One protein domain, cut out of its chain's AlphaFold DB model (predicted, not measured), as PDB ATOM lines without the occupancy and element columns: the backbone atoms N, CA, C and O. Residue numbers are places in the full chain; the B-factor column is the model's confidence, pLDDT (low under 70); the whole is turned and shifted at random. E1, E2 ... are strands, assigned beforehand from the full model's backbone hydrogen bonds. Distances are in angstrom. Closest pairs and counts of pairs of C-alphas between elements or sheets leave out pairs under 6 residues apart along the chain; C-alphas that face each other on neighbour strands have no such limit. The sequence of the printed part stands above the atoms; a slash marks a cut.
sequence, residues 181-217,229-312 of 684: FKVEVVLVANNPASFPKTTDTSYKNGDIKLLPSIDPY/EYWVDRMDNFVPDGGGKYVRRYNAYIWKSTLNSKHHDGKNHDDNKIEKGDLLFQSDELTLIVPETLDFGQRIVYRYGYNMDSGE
ATOM      1  N   PHE A 181     184.978 117.910 123.310       75.06
ATOM      2  CA  PHE A 181     184.819 116.639 122.621       75.06
ATOM      3  C   PHE A 181     183.702 115.840 123.294       75.06
ATOM      4  O   PHE A 181     183.298 116.128 124.425       75.06
ATOM      5  N   LYS A 182     183.169 114.852 122.575       79.94
ATOM      6  CA  LYS A 182     182.126 113.968 123.099       79.94
ATOM      7  C   LYS A 182     182.658 112.559 123.234       79.94
ATOM      8  O   LYS A 182     183.339 112.056 122.342       79.94
ATOM      9  N   VAL A 183     182.265 111.904 124.311       83.62
ATOM     10  CA  VAL A 183     182.445 110.474 124.501       83.62
ATOM     11  C   VAL A 183     181.076 109.822 124.597       83.62
ATOM     12  O   VAL A 183     180.213 110.264 125.351       83.62
ATOM     13  N   GLU A 184     180.870 108.784 123.798       88.81
ATOM     14  CA  GLU A 184     179.655 107.982 123.786       88.81
ATOM     15  C   GLU A 184     179.993 106.549 124.178       88.81
ATOM     16  O   GLU A 184     180.874 105.929 123.585       88.81
ATOM     17  N   VAL A 185     179.251 106.007 125.140       93.56
ATOM     18  CA  VAL A 185     179.265 104.579 125.458       93.56
ATOM     19  C   VAL A 185     177.916 103.989 125.062       93.56
ATOM     20  O   VAL A 185     176.884 104.336 125.637       93.56
ATOM     21  N   VAL A 186     177.919 103.122 124.053       95.44
ATOM     22  CA  VAL A 186     176.751 102.432 123.502       95.44
ATOM     23  C   VAL A 186     176.716 101.014 124.055       95.44
ATOM     24  O   VAL A 186     177.554 100.182 123.720       95.44
ATOM     25  N   LEU A 187     175.731 100.730 124.898       96.75
ATOM     26  CA  LEU A 187     175.492  99.407 125.452       96.75
ATOM     27  C   LEU A 187     174.354  98.724 124.704       96.75
ATOM     28  O   LEU A 187     173.319  99.337 124.449       96.75
ATOM     29  N   VAL A 188     174.520  97.439 124.411       96.50
ATOM     30  CA  VAL A 188     173.513  96.605 123.743       96.50
ATOM     31  C   VAL A 188     173.164  95.423 124.637       96.50
ATOM     32  O   VAL A 188     174.064  94.796 125.190       96.50
ATOM     33  N   ALA A 189     171.877  95.107 124.785       96.12
ATOM     34  CA  ALA A 189     171.423  93.981 125.601       96.12
ATOM     35  C   ALA A 189     170.102  93.377 125.099       96.12
ATOM     36  O   ALA A 189     169.242  94.065 124.546       96.12
ATOM     37  N   ASN A 190     169.888  92.089 125.365       95.31
ATOM     38  CA  ASN A 190     168.617  91.404 125.117       95.31
ATOM     39  C   ASN A 190     167.511  91.858 126.082       95.31
ATOM     40  O   ASN A 190     166.327  91.769 125.758       95.31
ATOM     41  N   ASN A 191     167.884  92.320 127.278       93.81
ATOM     42  CA  ASN A 191     166.959  92.740 128.326       93.81
ATOM     43  C   ASN A 191     167.330  94.146 128.830       93.81
ATOM     44  O   ASN A 191     168.462  94.342 129.274       93.81
ATOM     45  N   PRO A 192     166.395  95.116 128.843       93.81
ATOM     46  CA  PRO A 192     166.678  96.470 129.313       93.81
ATOM     47  C   PRO A 192     167.048  96.528 130.804       93.81
ATOM     48  O   PRO A 192     167.675  97.491 131.237       93.81
ATOM     49  N   ALA A 193     166.683  95.511 131.592       93.06
ATOM     50  CA  ALA A 193     167.039  95.417 133.006       93.06
ATOM     51  C   ALA A 193     168.521  95.080 133.251       93.06
ATOM     52  O   ALA A 193     168.979  95.212 134.388       93.06
ATOM     53  N   SER A 194     169.246  94.640 132.216       92.62
ATOM     54  CA  SER A 194     170.685  94.361 132.287       92.62
ATOM     55  C   SER A 194     171.525  95.633 132.306       92.62
ATOM     56  O   SER A 194     172.662  95.593 132.759       92.62
ATOM     57  N   PHE A 195     170.994  96.751 131.805       94.88
ATOM     58  CA  PHE A 195     171.754  97.991 131.742       94.88
ATOM     59  C   PHE A 195     172.057  98.564 133.135       94.88
ATOM     60  O   PHE A 195     171.238  98.396 134.045       94.88
ATOM     61  N   PRO A 196     173.168  99.316 133.270       93.94
ATOM     62  CA  PRO A 196     173.537 100.019 134.492       93.94
ATOM     63  C   PRO A 196     172.389 100.807 135.116       93.94
ATOM     64  O   PRO A 196     171.636 101.496 134.408       93.94
ATOM     65  N   LYS A 197     172.257 100.694 136.439       90.38
ATOM     66  CA  LYS A 197     171.151 101.277 137.202       90.38
ATOM     67  C   LYS A 197     171.609 102.519 137.949       90.38
ATOM     68  O   LYS A 197     172.693 102.567 138.507       90.38
ATOM     69  N   THR A 198     170.733 103.511 137.992       86.31
ATOM     70  CA  THR A 198     170.847 104.658 138.891       86.31
ATOM     71  C   THR A 198     169.449 105.043 139.350       86.31
ATOM     72  O   THR A 198     168.478 104.908 138.598       86.31
ATOM     73  N   THR A 199     169.336 105.491 140.597       83.38
ATOM     74  CA  THR A 199     168.104 106.123 141.097       83.38
ATOM     75  C   THR A 199     168.128 107.641 140.921       83.38
ATOM     76  O   THR A 199     167.085 108.287 141.015       83.38
ATOM     77  N   ASP A 200     169.298 108.201 140.614       82.00
ATOM     78  CA  ASP A 200     169.499 109.609 140.327       82.00
ATOM     79  C   ASP A 200     169.420 109.856 138.818       82.00
ATOM     80  O   ASP A 200     170.372 109.626 138.069       82.00
ATOM     81  N   THR A 201     168.275 110.368 138.369       76.44
ATOM     82  CA  THR A 201     168.057 110.756 136.970       76.44
ATOM     83  C   THR A 201     168.906 111.947 136.539       76.44
ATOM     84  O   THR A 201     168.963 112.240 135.349       76.44
ATOM     85  N   SER A 202     169.536 112.640 137.493       73.06
ATOM     86  CA  SER A 202     170.514 113.682 137.218       73.06
ATOM     87  C   SER A 202     171.939 113.142 137.140       73.06
ATOM     88  O   SER A 202     172.800 113.900 136.759       73.06
ATOM     89  N   TYR A 203     172.224 111.865 137.428       79.00
ATOM     90  CA  TYR A 203     173.573 111.275 137.306       79.00
ATOM     91  C   TYR A 203     174.689 112.024 138.073       79.00
ATOM     92  O   TYR A 203     175.861 111.967 137.694       79.00
ATOM     93  N   LYS A 204     174.350 112.711 139.170       77.19
ATOM     94  CA  LYS A 204     175.297 113.432 140.037       77.19
ATOM     95  C   LYS A 204     175.848 112.547 141.154       77.19
ATOM     96  O   LYS A 204     176.974 112.741 141.606       77.19
ATOM     97  N   ASN A 205     175.074 111.556 141.598       78.44
ATOM     98  CA  ASN A 205     175.441 110.678 142.713       78.44
ATOM     99  C   ASN A 205     176.642 109.749 142.434       78.44
ATOM    100  O   ASN A 205     177.259 109.252 143.375       78.44
ATOM    101  N   GLY A 206     177.001 109.557 141.160       78.75
ATOM    102  CA  GLY A 206     178.147 108.755 140.741       78.75
ATOM    103  C   GLY A 206     177.898 107.252 140.635       78.75
ATOM    104  O   GLY A 206     178.879 106.519 140.529       78.75
ATOM    105  N   ASP A 207     176.643 106.792 140.617       86.81
ATOM    106  CA  ASP A 207     176.310 105.373 140.376       86.81
ATOM    107  C   ASP A 207     176.758 104.906 138.979       86.81
ATOM    108  O   ASP A 207     177.071 103.736 138.762       86.81
ATOM    109  N   ILE A 208     176.797 105.833 138.018       90.44
ATOM    110  CA  ILE A 208     177.276 105.609 136.654       90.44
ATOM    111  C   ILE A 208     178.257 106.723 136.308       90.44
ATOM    112  O   ILE A 208     177.910 107.894 136.441       90.44
ATOM    113  N   LYS A 209     179.457 106.366 135.837       87.69
ATOM    114  CA  LYS A 209     180.524 107.309 135.482       87.69
ATOM    115  C   LYS A 209     181.117 107.041 134.116       87.69
ATOM    116  O   LYS A 209     181.509 105.912 133.839       87.69
ATOM    117  N   LEU A 210     181.251 108.085 133.297       88.19
ATOM    118  CA  LEU A 210     182.059 108.063 132.076       88.19
ATOM    119  C   LEU A 210     183.355 108.834 132.311       88.19
ATOM    120  O   LEU A 210     183.319 109.981 132.752       88.19
ATOM    121  N   LEU A 211     184.485 108.199 131.988       84.19
ATOM    122  CA  LEU A 211     185.839 108.748 132.113       84.19
ATOM    123  C   LEU A 211     186.109 109.461 133.447       84.19
ATOM    124  O   LEU A 211     186.449 110.641 133.453       84.19
ATOM    125  N   PRO A 212     185.979 108.774 134.596       79.62
ATOM    126  CA  PRO A 212     186.103 109.427 135.893       79.62
ATOM    127  C   PRO A 212     187.510 109.931 136.240       79.62
ATOM    128  O   PRO A 212     187.673 110.584 137.269       79.62
ATOM    129  N   SER A 213     188.524 109.597 135.437       75.69
ATOM    130  CA  SER A 213     189.869 110.167 135.556       75.69
ATOM    131  C   SER A 213     189.948 111.615 135.067       75.69
ATOM    132  O   SER A 213     190.845 112.331 135.506       75.69
ATOM    133  N   ILE A 214     189.019 112.045 134.209       73.38
ATOM    134  CA  ILE A 214     188.898 113.433 133.762       73.38
ATOM    135  C   ILE A 214     188.000 114.187 134.747       73.38
ATOM    136  O   ILE A 214     186.900 113.728 135.060       73.38
ATOM    137  N   ASP A 215     188.493 115.317 135.258       62.62
ATOM    138  CA  ASP A 215     187.814 116.190 136.228       62.62
ATOM    139  C   ASP A 215     187.263 115.468 137.480       62.62
ATOM    140  O   ASP A 215     186.061 115.527 137.777       62.62
ATOM    141  N   PRO A 216     188.117 114.769 138.260       59.56
ATOM    142  CA  PRO A 216     187.669 113.932 139.367       59.56
ATOM    143  C   PRO A 216     187.028 114.735 140.512       59.56
ATOM    144  O   PRO A 216     187.577 115.711 141.030       59.56
ATOM    145  N   TYR A 217     185.888 114.247 141.008       51.59
ATOM    146  CA  TYR A 217     185.193 114.819 142.165       51.59
ATOM    147  C   TYR A 217     185.975 114.557 143.472       51.59
ATOM    148  O   TYR A 217     186.095 113.413 143.911       51.59
ATOM    149  N   GLU A 229     180.040 118.151 136.915       55.84
ATOM    150  CA  GLU A 229     178.788 118.184 137.682       55.84
ATOM    151  C   GLU A 229     177.965 116.913 137.454       55.84
ATOM    152  O   GLU A 229     177.357 116.385 138.386       55.84
ATOM    153  N   TYR A 230     178.004 116.411 136.220       67.81
ATOM    154  CA  TYR A 230     177.279 115.245 135.749       67.81
ATOM    155  C   TYR A 230     178.246 114.162 135.300       67.81
ATOM    156  O   TYR A 230     179.017 114.352 134.364       67.81
ATOM    157  N   TRP A 231     178.175 112.981 135.905       77.31
ATOM    158  CA  TRP A 231     178.977 111.842 135.455       77.31
ATOM    159  C   TRP A 231     178.518 111.274 134.100       77.31
ATOM    160  O   TRP A 231     179.274 110.567 133.427       77.31
ATOM    161  N   VAL A 232     177.283 111.604 133.715       81.56
ATOM    162  CA  VAL A 232     176.650 111.364 132.416       81.56
ATOM    163  C   VAL A 232     175.846 112.614 132.073       81.56
ATOM    164  O   VAL A 232     174.912 112.948 132.794       81.56
ATOM    165  N   ASP A 233     176.151 113.272 130.959       76.62
ATOM    166  CA  ASP A 233     175.412 114.465 130.527       76.62
ATOM    167  C   ASP A 233     174.043 114.109 129.933       76.62
ATOM    168  O   ASP A 233     173.066 114.839 130.097       76.62
ATOM    169  N   ARG A 234     173.957 112.974 129.226       79.31
ATOM    170  CA  ARG A 234     172.708 112.488 128.627       79.31
ATOM    171  C   ARG A 234     172.704 110.981 128.438       79.31
ATOM    172  O   ARG A 234     173.694 110.398 127.997       79.31
ATOM    173  N   MET A 235     171.543 110.366 128.644       86.31
ATOM    174  CA  MET A 235     171.292 108.969 128.299       86.31
ATOM    175  C   MET A 235     170.118 108.853 127.317       86.31
ATOM    176  O   MET A 235     169.031 109.362 127.578       86.31
ATOM    177  N   ASP A 236     170.336 108.133 126.217       87.94
ATOM    178  CA  ASP A 236     169.311 107.767 125.238       87.94
ATOM    179  C   ASP A 236     168.941 106.287 125.378       87.94
ATOM    180  O   ASP A 236     169.822 105.432 125.503       87.94
ATOM    181  N   ASN A 237     167.644 105.976 125.307       91.62
ATOM    182  CA  ASN A 237     167.142 104.603 125.260       91.62
ATOM    183  C   ASN A 237     166.550 104.304 123.885       91.62
ATOM    184  O   ASN A 237     165.713 105.055 123.386       91.62
ATOM    185  N   PHE A 238     166.924 103.157 123.336       94.81
ATOM    186  CA  PHE A 238     166.433 102.643 122.071       94.81
ATOM    187  C   PHE A 238     165.797 101.277 122.315       94.81
ATOM    188  O   PHE A 238     166.436 100.342 122.809       94.81
ATOM    189  N   VAL A 239     164.504 101.188 122.019       96.06
ATOM    190  CA  VAL A 239     163.687  99.997 122.262       96.06
ATOM    191  C   VAL A 239     163.444  99.304 120.921       96.06
ATOM    192  O   VAL A 239     162.961  99.977 120.008       96.06
ATOM    193  N   PRO A 240     163.768  98.005 120.783       95.50
ATOM    194  CA  PRO A 240     163.584  97.279 119.536       95.50
ATOM    195  C   PRO A 240     162.104  96.988 119.288       95.50
ATOM    196  O   PRO A 240     161.375  96.594 120.199       95.50
ATOM    197  N   ASP A 241     161.690  97.095 118.032       92.19
ATOM    198  CA  ASP A 241     160.378  96.686 117.521       92.19
ATOM    199  C   ASP A 241     160.475  95.298 116.850       92.19
ATOM    200  O   ASP A 241     160.102  95.099 115.696       92.19
ATOM    201  N   GLY A 242     161.053  94.332 117.575       90.50
ATOM    202  CA  GLY A 242     161.265  92.955 117.111       90.50
ATOM    203  C   GLY A 242     162.527  92.738 116.264       90.50
ATOM    204  O   GLY A 242     163.054  93.644 115.624       90.50
ATOM    205  N   GLY A 243     163.041  91.503 116.277       92.56
ATOM    206  CA  GLY A 243     164.176  91.109 115.434       92.56
ATOM    207  C   GLY A 243     165.503  91.811 115.733       92.56
ATOM    208  O   GLY A 243     166.353  91.865 114.856       92.56
ATOM    209  N   GLY A 244     165.677  92.359 116.935       96.75
ATOM    210  CA  GLY A 244     166.832  93.170 117.317       96.75
ATOM    211  C   GLY A 244     167.076  93.179 118.825       96.75
ATOM    212  O   GLY A 244     166.587  92.298 119.540       96.75
ATOM    213  N   LYS A 245     167.812  94.179 119.322       97.25
ATOM    214  CA  LYS A 245     168.182  94.308 120.744       97.25
ATOM    215  C   LYS A 245     167.877  95.689 121.319       97.25
ATOM    216  O   LYS A 245     167.736  96.669 120.593       97.25
ATOM    217  N   TYR A 246     167.797  95.764 122.647       98.06
ATOM    218  CA  TYR A 246     167.769  97.043 123.346       98.06
ATOM    219  C   TYR A 246     169.137  97.696 123.261       98.06
ATOM    220  O   TYR A 246     170.162  97.023 123.393       98.06
ATOM    221  N   VAL A 247     169.141  99.015 123.091       97.81
ATOM    222  CA  VAL A 247     170.365  99.813 123.075       97.81
ATOM    223  C   VAL A 247     170.207 100.976 124.037       97.81
ATOM    224  O   VAL A 247     169.144 101.593 124.130       97.81
ATOM    225  N   ARG A 248     171.275 101.291 124.759       96.00
ATOM    226  CA  ARG A 248     171.364 102.482 125.594       96.00
ATOM    227  C   ARG A 248     172.656 103.209 125.291       96.00
ATOM    228  O   ARG A 248     173.720 102.600 125.303       96.00
ATOM    229  N   ARG A 249     172.574 104.509 125.032       93.94
ATOM    230  CA  ARG A 249     173.747 105.352 124.789       93.94
ATOM    231  C   ARG A 249     173.913 106.335 125.933       93.94
ATOM    232  O   ARG A 249     172.989 107.086 126.225       93.94
ATOM    233  N   TYR A 250     175.088 106.338 126.543       91.50
ATOM    234  CA  TYR A 250     175.508 107.311 127.542       91.50
ATOM    235  C   TYR A 250     176.449 108.310 126.885       91.50
ATOM    236  O   TYR A 250     177.365 107.914 126.169       91.50
ATOM    237  N   ASN A 251     176.212 109.592 127.116       85.62
ATOM    238  CA  ASN A 251     176.938 110.682 126.490       85.62
ATOM    239  C   ASN A 251     177.632 111.510 127.568       85.62
ATOM    240  O   ASN A 251     177.049 111.800 128.613       85.62
ATOM    241  N   ALA A 252     178.862 111.892 127.264       81.06
ATOM    242  CA  ALA A 252     179.741 112.685 128.096       81.06
ATOM    243  C   ALA A 252     180.349 113.801 127.238       81.06
ATOM    244  O   ALA A 252     181.044 113.518 126.262       81.06
ATOM    245  N   TYR A 253     180.111 115.054 127.598       76.50
ATOM    246  CA  TYR A 253     180.754 116.232 127.028       76.50
ATOM    247  C   TYR A 253     181.898 116.654 127.929       76.50
ATOM    248  O   TYR A 253     181.722 116.771 129.139       76.50
ATOM    249  N   ILE A 254     183.082 116.802 127.343       74.06
ATOM    250  CA  ILE A 254     184.307 117.078 128.090       74.06
ATOM    251  C   ILE A 254     185.000 118.270 127.454       74.06
ATOM    252  O   ILE A 254     185.102 118.350 126.223       74.06
ATOM    253  N   TRP A 255     185.454 119.194 128.296       71.50
ATOM    254  CA  TRP A 255     186.225 120.343 127.861       71.50
ATOM    255  C   TRP A 255     187.620 119.916 127.430       71.50
ATOM    256  O   TRP A 255     188.298 119.126 128.077       71.50
ATOM    257  N   LYS A 256     188.041 120.449 126.291       69.69
ATOM    258  CA  LYS A 256     189.394 120.316 125.793       69.69
ATOM    259  C   LYS A 256     190.226 121.473 126.343       69.69
ATOM    260  O   LYS A 256     190.023 122.616 125.932       69.69
ATOM    261  N   SER A 257     191.203 121.168 127.185       64.69
ATOM    262  CA  SER A 257     192.147 122.112 127.789       64.69
ATOM    263  C   SER A 257     193.572 121.701 127.397       64.69
ATOM    264  O   SER A 257     194.032 120.625 127.753       64.69
ATOM    265  N   THR A 258     194.289 122.457 126.555       60.12
ATOM    266  CA  THR A 258     195.726 122.171 126.343       60.12
ATOM    267  C   THR A 258     196.553 122.843 127.429       60.12
ATOM    268  O   THR A 258     196.107 123.791 128.078       60.12
ATOM    269  N   LEU A 259     197.802 122.405 127.609       56.47
ATOM    270  CA  LEU A 259     198.751 123.100 128.472       56.47
ATOM    271  C   LEU A 259     198.841 124.585 128.052       56.47
ATOM    272  O   LEU A 259     199.373 124.902 126.986       56.47
ATOM    273  N   ASN A 260     198.350 125.482 128.917       56.28
ATOM    274  CA  ASN A 260     198.202 126.937 128.724       56.28
ATOM    275  C   ASN A 260     196.961 127.423 127.948       56.28
ATOM    276  O   ASN A 260     196.877 128.619 127.657       56.28
ATOM    277  N   SER A 261     195.993 126.559 127.633       56.81
ATOM    278  CA  SER A 261     194.644 127.017 127.288       56.81
ATOM    279  C   SER A 261     194.084 127.813 128.458       56.81
ATOM    280  O   SER A 261     194.072 127.327 129.586       56.81
ATOM    281  N   LYS A 262     193.600 129.027 128.186       54.16
ATOM    282  CA  LYS A 262     192.796 129.755 129.162       54.16
ATOM    283  C   LYS A 262     191.490 128.997 129.342       54.16
ATOM    284  O   LYS A 262     190.698 128.915 128.406       54.16
ATOM    285  N   HIS A 263     191.300 128.429 130.522       54.03
ATOM    286  CA  HIS A 263     190.019 127.879 130.915       54.03
ATOM    287  C   HIS A 263     189.101 128.996 131.439       54.03
ATOM    288  O   HIS A 263     189.576 130.060 131.851       54.03
ATOM    289  N   HIS A 264     187.785 128.783 131.416       51.22
ATOM    290  CA  HIS A 264     186.804 129.799 131.820       51.22
ATOM    291  C   HIS A 264     186.875 130.134 133.325       51.22
ATOM    292  O   HIS A 264     186.414 131.192 133.751       51.22
ATOM    293  N   ASP A 265     187.493 129.264 134.128       51.50
ATOM    294  CA  ASP A 265     187.797 129.485 135.548       51.50
ATOM    295  C   ASP A 265     189.172 130.151 135.786       51.50
ATOM    296  O   ASP A 265     189.574 130.383 136.929       51.50
ATOM    297  N   GLY A 266     189.903 130.472 134.711       52.12
ATOM    298  CA  GLY A 266     191.222 131.098 134.754       52.12
ATOM    299  C   GLY A 266     192.365 130.160 135.152       52.12
ATOM    300  O   GLY A 266     193.470 130.647 135.416       52.12
ATOM    301  N   LYS A 267     192.133 128.842 135.220       54.34
ATOM    302  CA  LYS A 267     193.162 127.838 135.514       54.34
ATOM    303  C   LYS A 267     193.649 127.127 134.256       54.34
ATOM    304  O   LYS A 267     193.029 127.176 133.203       54.34
ATOM    305  N   ASN A 268     194.796 126.466 134.393       54.97
ATOM    306  CA  ASN A 268     195.361 125.601 133.365       54.97
ATOM    307  C   ASN A 268     195.309 124.160 133.891       54.97
ATOM    308  O   ASN A 268     196.023 123.837 134.844       54.97
ATOM    309  N   HIS A 269     194.486 123.317 133.280       55.88
ATOM    310  CA  HIS A 269     194.499 121.858 133.421       55.88
ATOM    311  C   HIS A 269     194.712 121.221 132.029       55.88
ATOM    312  O   HIS A 269     194.720 121.942 131.030       55.88
ATOM    313  N   ASP A 270     195.042 119.927 131.982       61.97
ATOM    314  CA  ASP A 270     195.321 119.173 130.747       61.97
ATOM    315  C   ASP A 270     194.490 117.884 130.756       61.97
ATOM    316  O   ASP A 270     194.953 116.845 131.228       61.97
ATOM    317  N   ASP A 271     193.250 117.966 130.266       66.56
ATOM    318  CA  ASP A 271     192.262 116.867 130.339       66.56
ATOM    319  C   ASP A 271     192.008 116.207 128.986       66.56
ATOM    320  O   ASP A 271     191.009 115.522 128.753       66.56
ATOM    321  N   ASN A 272     192.939 116.396 128.057       70.38
ATOM    322  CA  ASN A 272     192.791 115.894 126.697       70.38
ATOM    323  C   ASN A 272     193.286 114.467 126.547       70.38
ATOM    324  O   ASN A 272     193.224 113.928 125.449       70.38
ATOM    325  N   LYS A 273     193.827 113.862 127.601       77.88
ATOM    326  CA  LYS A 273     194.503 112.580 127.492       77.88
ATOM    327  C   LYS A 273     193.867 111.544 128.394       77.88
ATOM    328  O   LYS A 273     193.694 111.765 129.586       77.88
ATOM    329  N   ILE A 274     193.605 110.382 127.812       78.12
ATOM    330  CA  ILE A 274     193.294 109.159 128.549       78.12
ATOM    331  C   ILE A 274     194.383 108.138 128.280       78.12
ATOM    332  O   ILE A 274     194.874 108.015 127.154       78.12
ATOM    333  N   GLU A 275     194.792 107.424 129.318       83.75
ATOM    334  CA  GLU A 275     195.799 106.381 129.213       83.75
ATOM    335  C   GLU A 275     195.142 105.012 129.078       83.75
ATOM    336  O   GLU A 275     194.060 104.738 129.602       83.75
ATOM    337  N   LYS A 276     195.831 104.097 128.393       82.56
ATOM    338  CA  LYS A 276     195.436 102.690 128.401       82.56
ATOM    339  C   LYS A 276     195.354 102.166 129.842       82.56
ATOM    340  O   LYS A 276     196.346 102.179 130.565       82.56
ATOM    341  N   GLY A 277     194.210 101.594 130.198       81.94
ATOM    342  CA  GLY A 277     193.897 101.043 131.513       81.94
ATOM    343  C   GLY A 277     193.036 101.959 132.381       81.94
ATOM    344  O   GLY A 277     192.500 101.478 133.379       81.94
ATOM    345  N   ASP A 278     192.861 103.228 132.002       85.25
ATOM    346  CA  ASP A 278     191.961 104.143 132.706       85.25
ATOM    347  C   ASP A 278     190.510 103.654 132.645       85.25
ATOM    348  O   ASP A 278     190.140 102.846 131.799       85.25
ATOM    349  N   LEU A 279     189.652 104.139 133.538       87.44
ATOM    350  CA  LEU A 279     188.229 103.804 133.504       87.44
ATOM    351  C   LEU A 279     187.547 104.567 132.365       87.44
ATOM    352  O   LEU A 279     187.544 105.792 132.366       87.44
ATOM    353  N   LEU A 280     186.933 103.851 131.424       89.56
ATOM    354  CA  LEU A 280     186.081 104.427 130.381       89.56
ATOM    355  C   LEU A 280     184.641 104.597 130.871       89.56
ATOM    356  O   LEU A 280     184.035 105.650 130.689       89.56
ATOM    357  N   PHE A 281     184.103 103.549 131.488       92.12
ATOM    358  CA  PHE A 281     182.749 103.494 132.024       92.12
ATOM    359  C   PHE A 281     182.783 102.733 133.348       92.12
ATOM    360  O   PHE A 281     183.437 101.695 133.429       92.12
ATOM    361  N   GLN A 282     182.087 103.209 134.372       91.19
ATOM    362  CA  GLN A 282     182.001 102.544 135.670       91.19
ATOM    363  C   GLN A 282     180.574 102.609 136.215       91.19
ATOM    364  O   GLN A 282     180.024 103.693 136.374       91.19
ATOM    365  N   SER A 283     180.018 101.450 136.550       91.56
ATOM    366  CA  SER A 283     178.851 101.264 137.415       91.56
ATOM    367  C   SER A 283     179.022  99.986 138.245       91.56
ATOM    368  O   SER A 283     180.015  99.269 138.083       91.56
ATOM    369  N   ASP A 284     178.046  99.674 139.097       88.19
ATOM    370  CA  ASP A 284     178.009  98.408 139.841       88.19
ATOM    371  C   ASP A 284     177.892  97.180 138.915       88.19
ATOM    372  O   ASP A 284     178.415  96.109 139.220       88.19
ATOM    373  N   GLU A 285     177.209  97.320 137.775       90.19
ATOM    374  CA  GLU A 285     177.000  96.242 136.802       90.19
ATOM    375  C   GLU A 285     178.118  96.104 135.765       90.19
ATOM    376  O   GLU A 285     178.300  95.018 135.211       90.19
ATOM    377  N   LEU A 286     178.825  97.192 135.442       90.88
ATOM    378  CA  LEU A 286     179.768  97.205 134.329       90.88
ATOM    379  C   LEU A 286     180.937  98.152 134.581       90.88
ATOM    380  O   LEU A 286     180.762  99.338 134.844       90.88
ATOM    381  N   THR A 287     182.148  97.640 134.383       90.88
ATOM    382  CA  THR A 287     183.352  98.460 134.262       90.88
ATOM    383  C   THR A 287     183.979  98.229 132.896       90.88
ATOM    384  O   THR A 287     184.320  97.101 132.550       90.88
ATOM    385  N   LEU A 288     184.142  99.302 132.125       89.75
ATOM    386  CA  LEU A 288     184.903  99.316 130.882       89.75
ATOM    387  C   LEU A 288     186.158 100.149 131.090       89.75
ATOM    388  O   LEU A 288     186.113 101.202 131.729       89.75
ATOM    389  N   ILE A 289     187.262  99.699 130.506       87.44
ATOM    390  CA  ILE A 289     188.541 100.402 130.554       87.44
ATOM    391  C   ILE A 289     188.887 101.002 129.198       87.44
ATOM    392  O   ILE A 289     188.542 100.458 128.149       87.44
ATOM    393  N   VAL A 290     189.610 102.112 129.244       81.56
ATOM    394  CA  VAL A 290     190.297 102.712 128.117       81.56
ATOM    395  C   VAL A 290     191.339 101.708 127.622       81.56
ATOM    396  O   VAL A 290     192.200 101.266 128.378       81.56
ATOM    397  N   PRO A 291     191.300 101.306 126.361       71.94
ATOM    398  CA  PRO A 291     192.119 100.192 125.874       71.94
ATOM    399  C   PRO A 291     193.332 100.628 125.051       71.94
ATOM    400  O   PRO A 291     194.227  99.814 124.798       71.94
ATOM    401  N   GLU A 292     193.406 101.908 124.700       72.31
ATOM    402  CA  GLU A 292     194.596 102.551 124.164       72.31
ATOM    403  C   GLU A 292     194.700 103.997 124.636       72.31
ATOM    404  O   GLU A 292     193.697 104.650 124.912       72.31
ATOM    405  N   THR A 293     195.935 104.481 124.739       79.25
ATOM    406  CA  THR A 293     196.196 105.883 125.047       79.25
ATOM    407  C   THR A 293     195.721 106.750 123.888       79.25
ATOM    408  O   THR A 293     196.083 106.496 122.737       79.25
ATOM    409  N   LEU A 294     194.968 107.798 124.201       78.25
ATOM    410  CA  LEU A 294     194.365 108.682 123.216       78.25
ATOM    411  C   LEU A 294     194.495 110.140 123.652       78.25
ATOM    412  O   LEU A 294     194.219 110.474 124.801       78.25
ATOM    413  N   ASP A 295     194.910 110.986 122.710       82.38
ATOM    414  CA  ASP A 295     194.827 112.443 122.813       82.38
ATOM    415  C   ASP A 295     193.566 112.899 122.070       82.38
ATOM    416  O   ASP A 295     193.409 112.688 120.860       82.38
ATOM    417  N   PHE A 296     192.628 113.458 122.819       75.62
ATOM    418  CA  PHE A 296     191.334 113.877 122.340       75.62
ATOM    419  C   PHE A 296     191.437 115.154 121.496       75.62
ATOM    420  O   PHE A 296     191.884 116.227 121.913       75.62
ATOM    421  N   GLY A 297     190.965 115.057 120.259       73.56
ATOM    422  CA  GLY A 297     190.759 116.167 119.349       73.56
ATOM    423  C   GLY A 297     189.468 116.911 119.673       73.56
ATOM    424  O   GLY A 297     188.437 116.316 119.979       73.56
ATOM    425  N   GLN A 298     189.515 118.236 119.560       72.00
ATOM    426  CA  GLN A 298     188.321 119.073 119.657       72.00
ATOM    427  C   GLN A 298     187.371 118.740 118.502       72.00
ATOM    428  O   GLN A 298     187.842 118.447 117.403       72.00
ATOM    429  N   ARG A 299     186.054 118.866 118.712       70.75
ATOM    430  CA  ARG A 299     185.020 118.605 117.686       70.75
ATOM    431  C   ARG A 299     184.952 117.144 117.229       70.75
ATOM    432  O   ARG A 299     184.322 116.860 116.214       70.75
ATOM    433  N   ILE A 300     185.583 116.224 117.957       73.88
ATOM    434  CA  ILE A 300     185.545 114.790 117.665       73.88
ATOM    435  C   ILE A 300     184.598 114.091 118.641       73.88
ATOM    436  O   ILE A 300     184.481 114.473 119.809       73.88
ATOM    437  N   VAL A 301     183.936 113.046 118.141       78.06
ATOM    438  CA  VAL A 301     183.182 112.106 118.970       78.06
ATOM    439  C   VAL A 301     183.865 110.768 119.001       78.06
ATOM    440  O   VAL A 301     184.097 110.139 117.969       78.06
ATOM    441  N   TYR A 302     184.119 110.330 120.218       82.75
ATOM    442  CA  TYR A 302     184.715 109.054 120.538       82.75
ATOM    443  C   TYR A 302     183.603 108.111 120.960       82.75
ATOM    444  O   TYR A 302     182.981 108.305 122.001       82.75
ATOM    445  N   ARG A 303     183.308 107.123 120.114       86.50
ATOM    446  CA  ARG A 303     182.227 106.164 120.346       86.50
ATOM    447  C   ARG A 303     182.798 104.817 120.732       86.50
ATOM    448  O   ARG A 303     183.661 104.288 120.040       86.50
ATOM    449  N   TYR A 304     182.249 104.247 121.790       88.38
ATOM    450  CA  TYR A 304     182.646 102.957 122.321       88.38
ATOM    451  C   TYR A 304     181.415 102.090 122.518       88.38
ATOM    452  O   TYR A 304     180.460 102.496 123.170       88.38
ATOM    453  N   GLY A 305     181.420 100.910 121.920       90.44
ATOM    454  CA  GLY A 305     180.320  99.964 121.944       90.44
ATOM    455  C   GLY A 305     180.641  98.742 122.789       90.44
ATOM    456  O   GLY A 305     181.760  98.229 122.730       90.44
ATOM    457  N   TYR A 306     179.660  98.262 123.549       91.56
ATOM    458  CA  TYR A 306     179.758  97.016 124.299       91.56
ATOM    459  C   TYR A 306     178.435  96.247 124.291       91.56
ATOM    460  O   TYR A 306     177.378  96.771 124.653       91.56
ATOM    461  N   ASN A 307     178.487  94.979 123.897       91.88
ATOM    462  CA  ASN A 307     177.343  94.077 123.929       91.88
ATOM    463  C   ASN A 307     177.350  93.305 125.249       91.88
ATOM    464  O   ASN A 307     178.173  92.417 125.467       91.88
ATOM    465  N   MET A 308     176.414  93.636 126.135       91.25
ATOM    466  CA  MET A 308     176.344  93.083 127.487       91.25
ATOM    467  C   MET A 308     176.043  91.583 127.513       91.25
ATOM    468  O   MET A 308     176.337  90.933 128.512       91.25
ATOM    469  N   ASP A 309     175.466  91.031 126.440       89.50
ATOM    470  CA  ASP A 309     175.166  89.599 126.369       89.50
ATOM    471  C   ASP A 309     176.354  88.770 125.859       89.50
ATOM    472  O   ASP A 309     176.507  87.622 126.267       89.50
ATOM    473  N   SER A 310     177.161  89.309 124.936       85.56
ATOM    474  CA  SER A 310     178.252  88.567 124.277       85.56
ATOM    475  C   SER A 310     179.655  88.950 124.750       85.56
ATOM    476  O   SER A 310     180.598  88.215 124.468       85.56
ATOM    477  N   GLY A 311     179.816  90.087 125.433       83.56
ATOM    478  CA  GLY A 311     181.125  90.651 125.781       83.56
ATOM    479  C   GLY A 311     181.871  91.285 124.600       83.56
ATOM    480  O   GLY A 311     183.039  91.644 124.729       83.56
ATOM    481  N   GLU A 312     181.216  91.406 123.446       84.31
ATOM    482  CA  GLU A 312     181.779  92.014 122.243       84.31
ATOM    483  C   GLU A 312     181.987  93.521 122.423       84.31
ATOM    484  O   GLU A 312     181.103  94.231 122.912       84.31
TER     485      GLU A 312
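This is residues 181 to 217 and 229 to 312 of the 684 residues of an uncharacterized protein of Bacteroides reticulotermitis (UniProt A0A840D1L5). Little regular structure: a twisted four-stranded wall, E2-E3-E1-E6, has loops and the small hairpin E4-E5 over one face. The long axis runs from the E2-E3 turn to loop residues 256 to 271. The printed 121 residues hold no named helix and six strands, E1 to E6 in chain order; the wall is mixed, the class all strand, with 38 residues in named elements. It is compact, radius of gyration of the C-alphas 15.3 A, spanning 51 by 29 by 23 A.

E1, residues 181 to 189, is parallel to E6, residues 301 to 307 (N 184 to O 302, 2.8 A), and antiparallel to E3, residues 246 to 255 (N 183 to O 252, 2.8 A). E2, residues 234 to 238, forms a hairpin with E3 (N 236 to O 249, 2.9 A). E4, residues 279 to 282, forms a hairpin with E5, residues 287 to 289 (N 280 to O 288, 2.8 A). The closest C-alphas of E1 and E4, Val 185 and Phe 281, are 7.5 A apart.

E1 begins at C-alpha 181 (184.819, 116.639, 122.621) and is 26.5 A long; E3 is 30.1 A. E6, 19.6 A, ends at C-alpha 307 (177.343, 94.077, 123.929).

C-alphas 243 and 266, the farthest apart, are 52.0 A apart. Residues 218 to 228 are not printed; the gap is 8.5 A. Links E3 to E4 and E5 to E6 are long. Residues 215 to 217, 229 to 230 and 256 to 271 have pLDDT under 70.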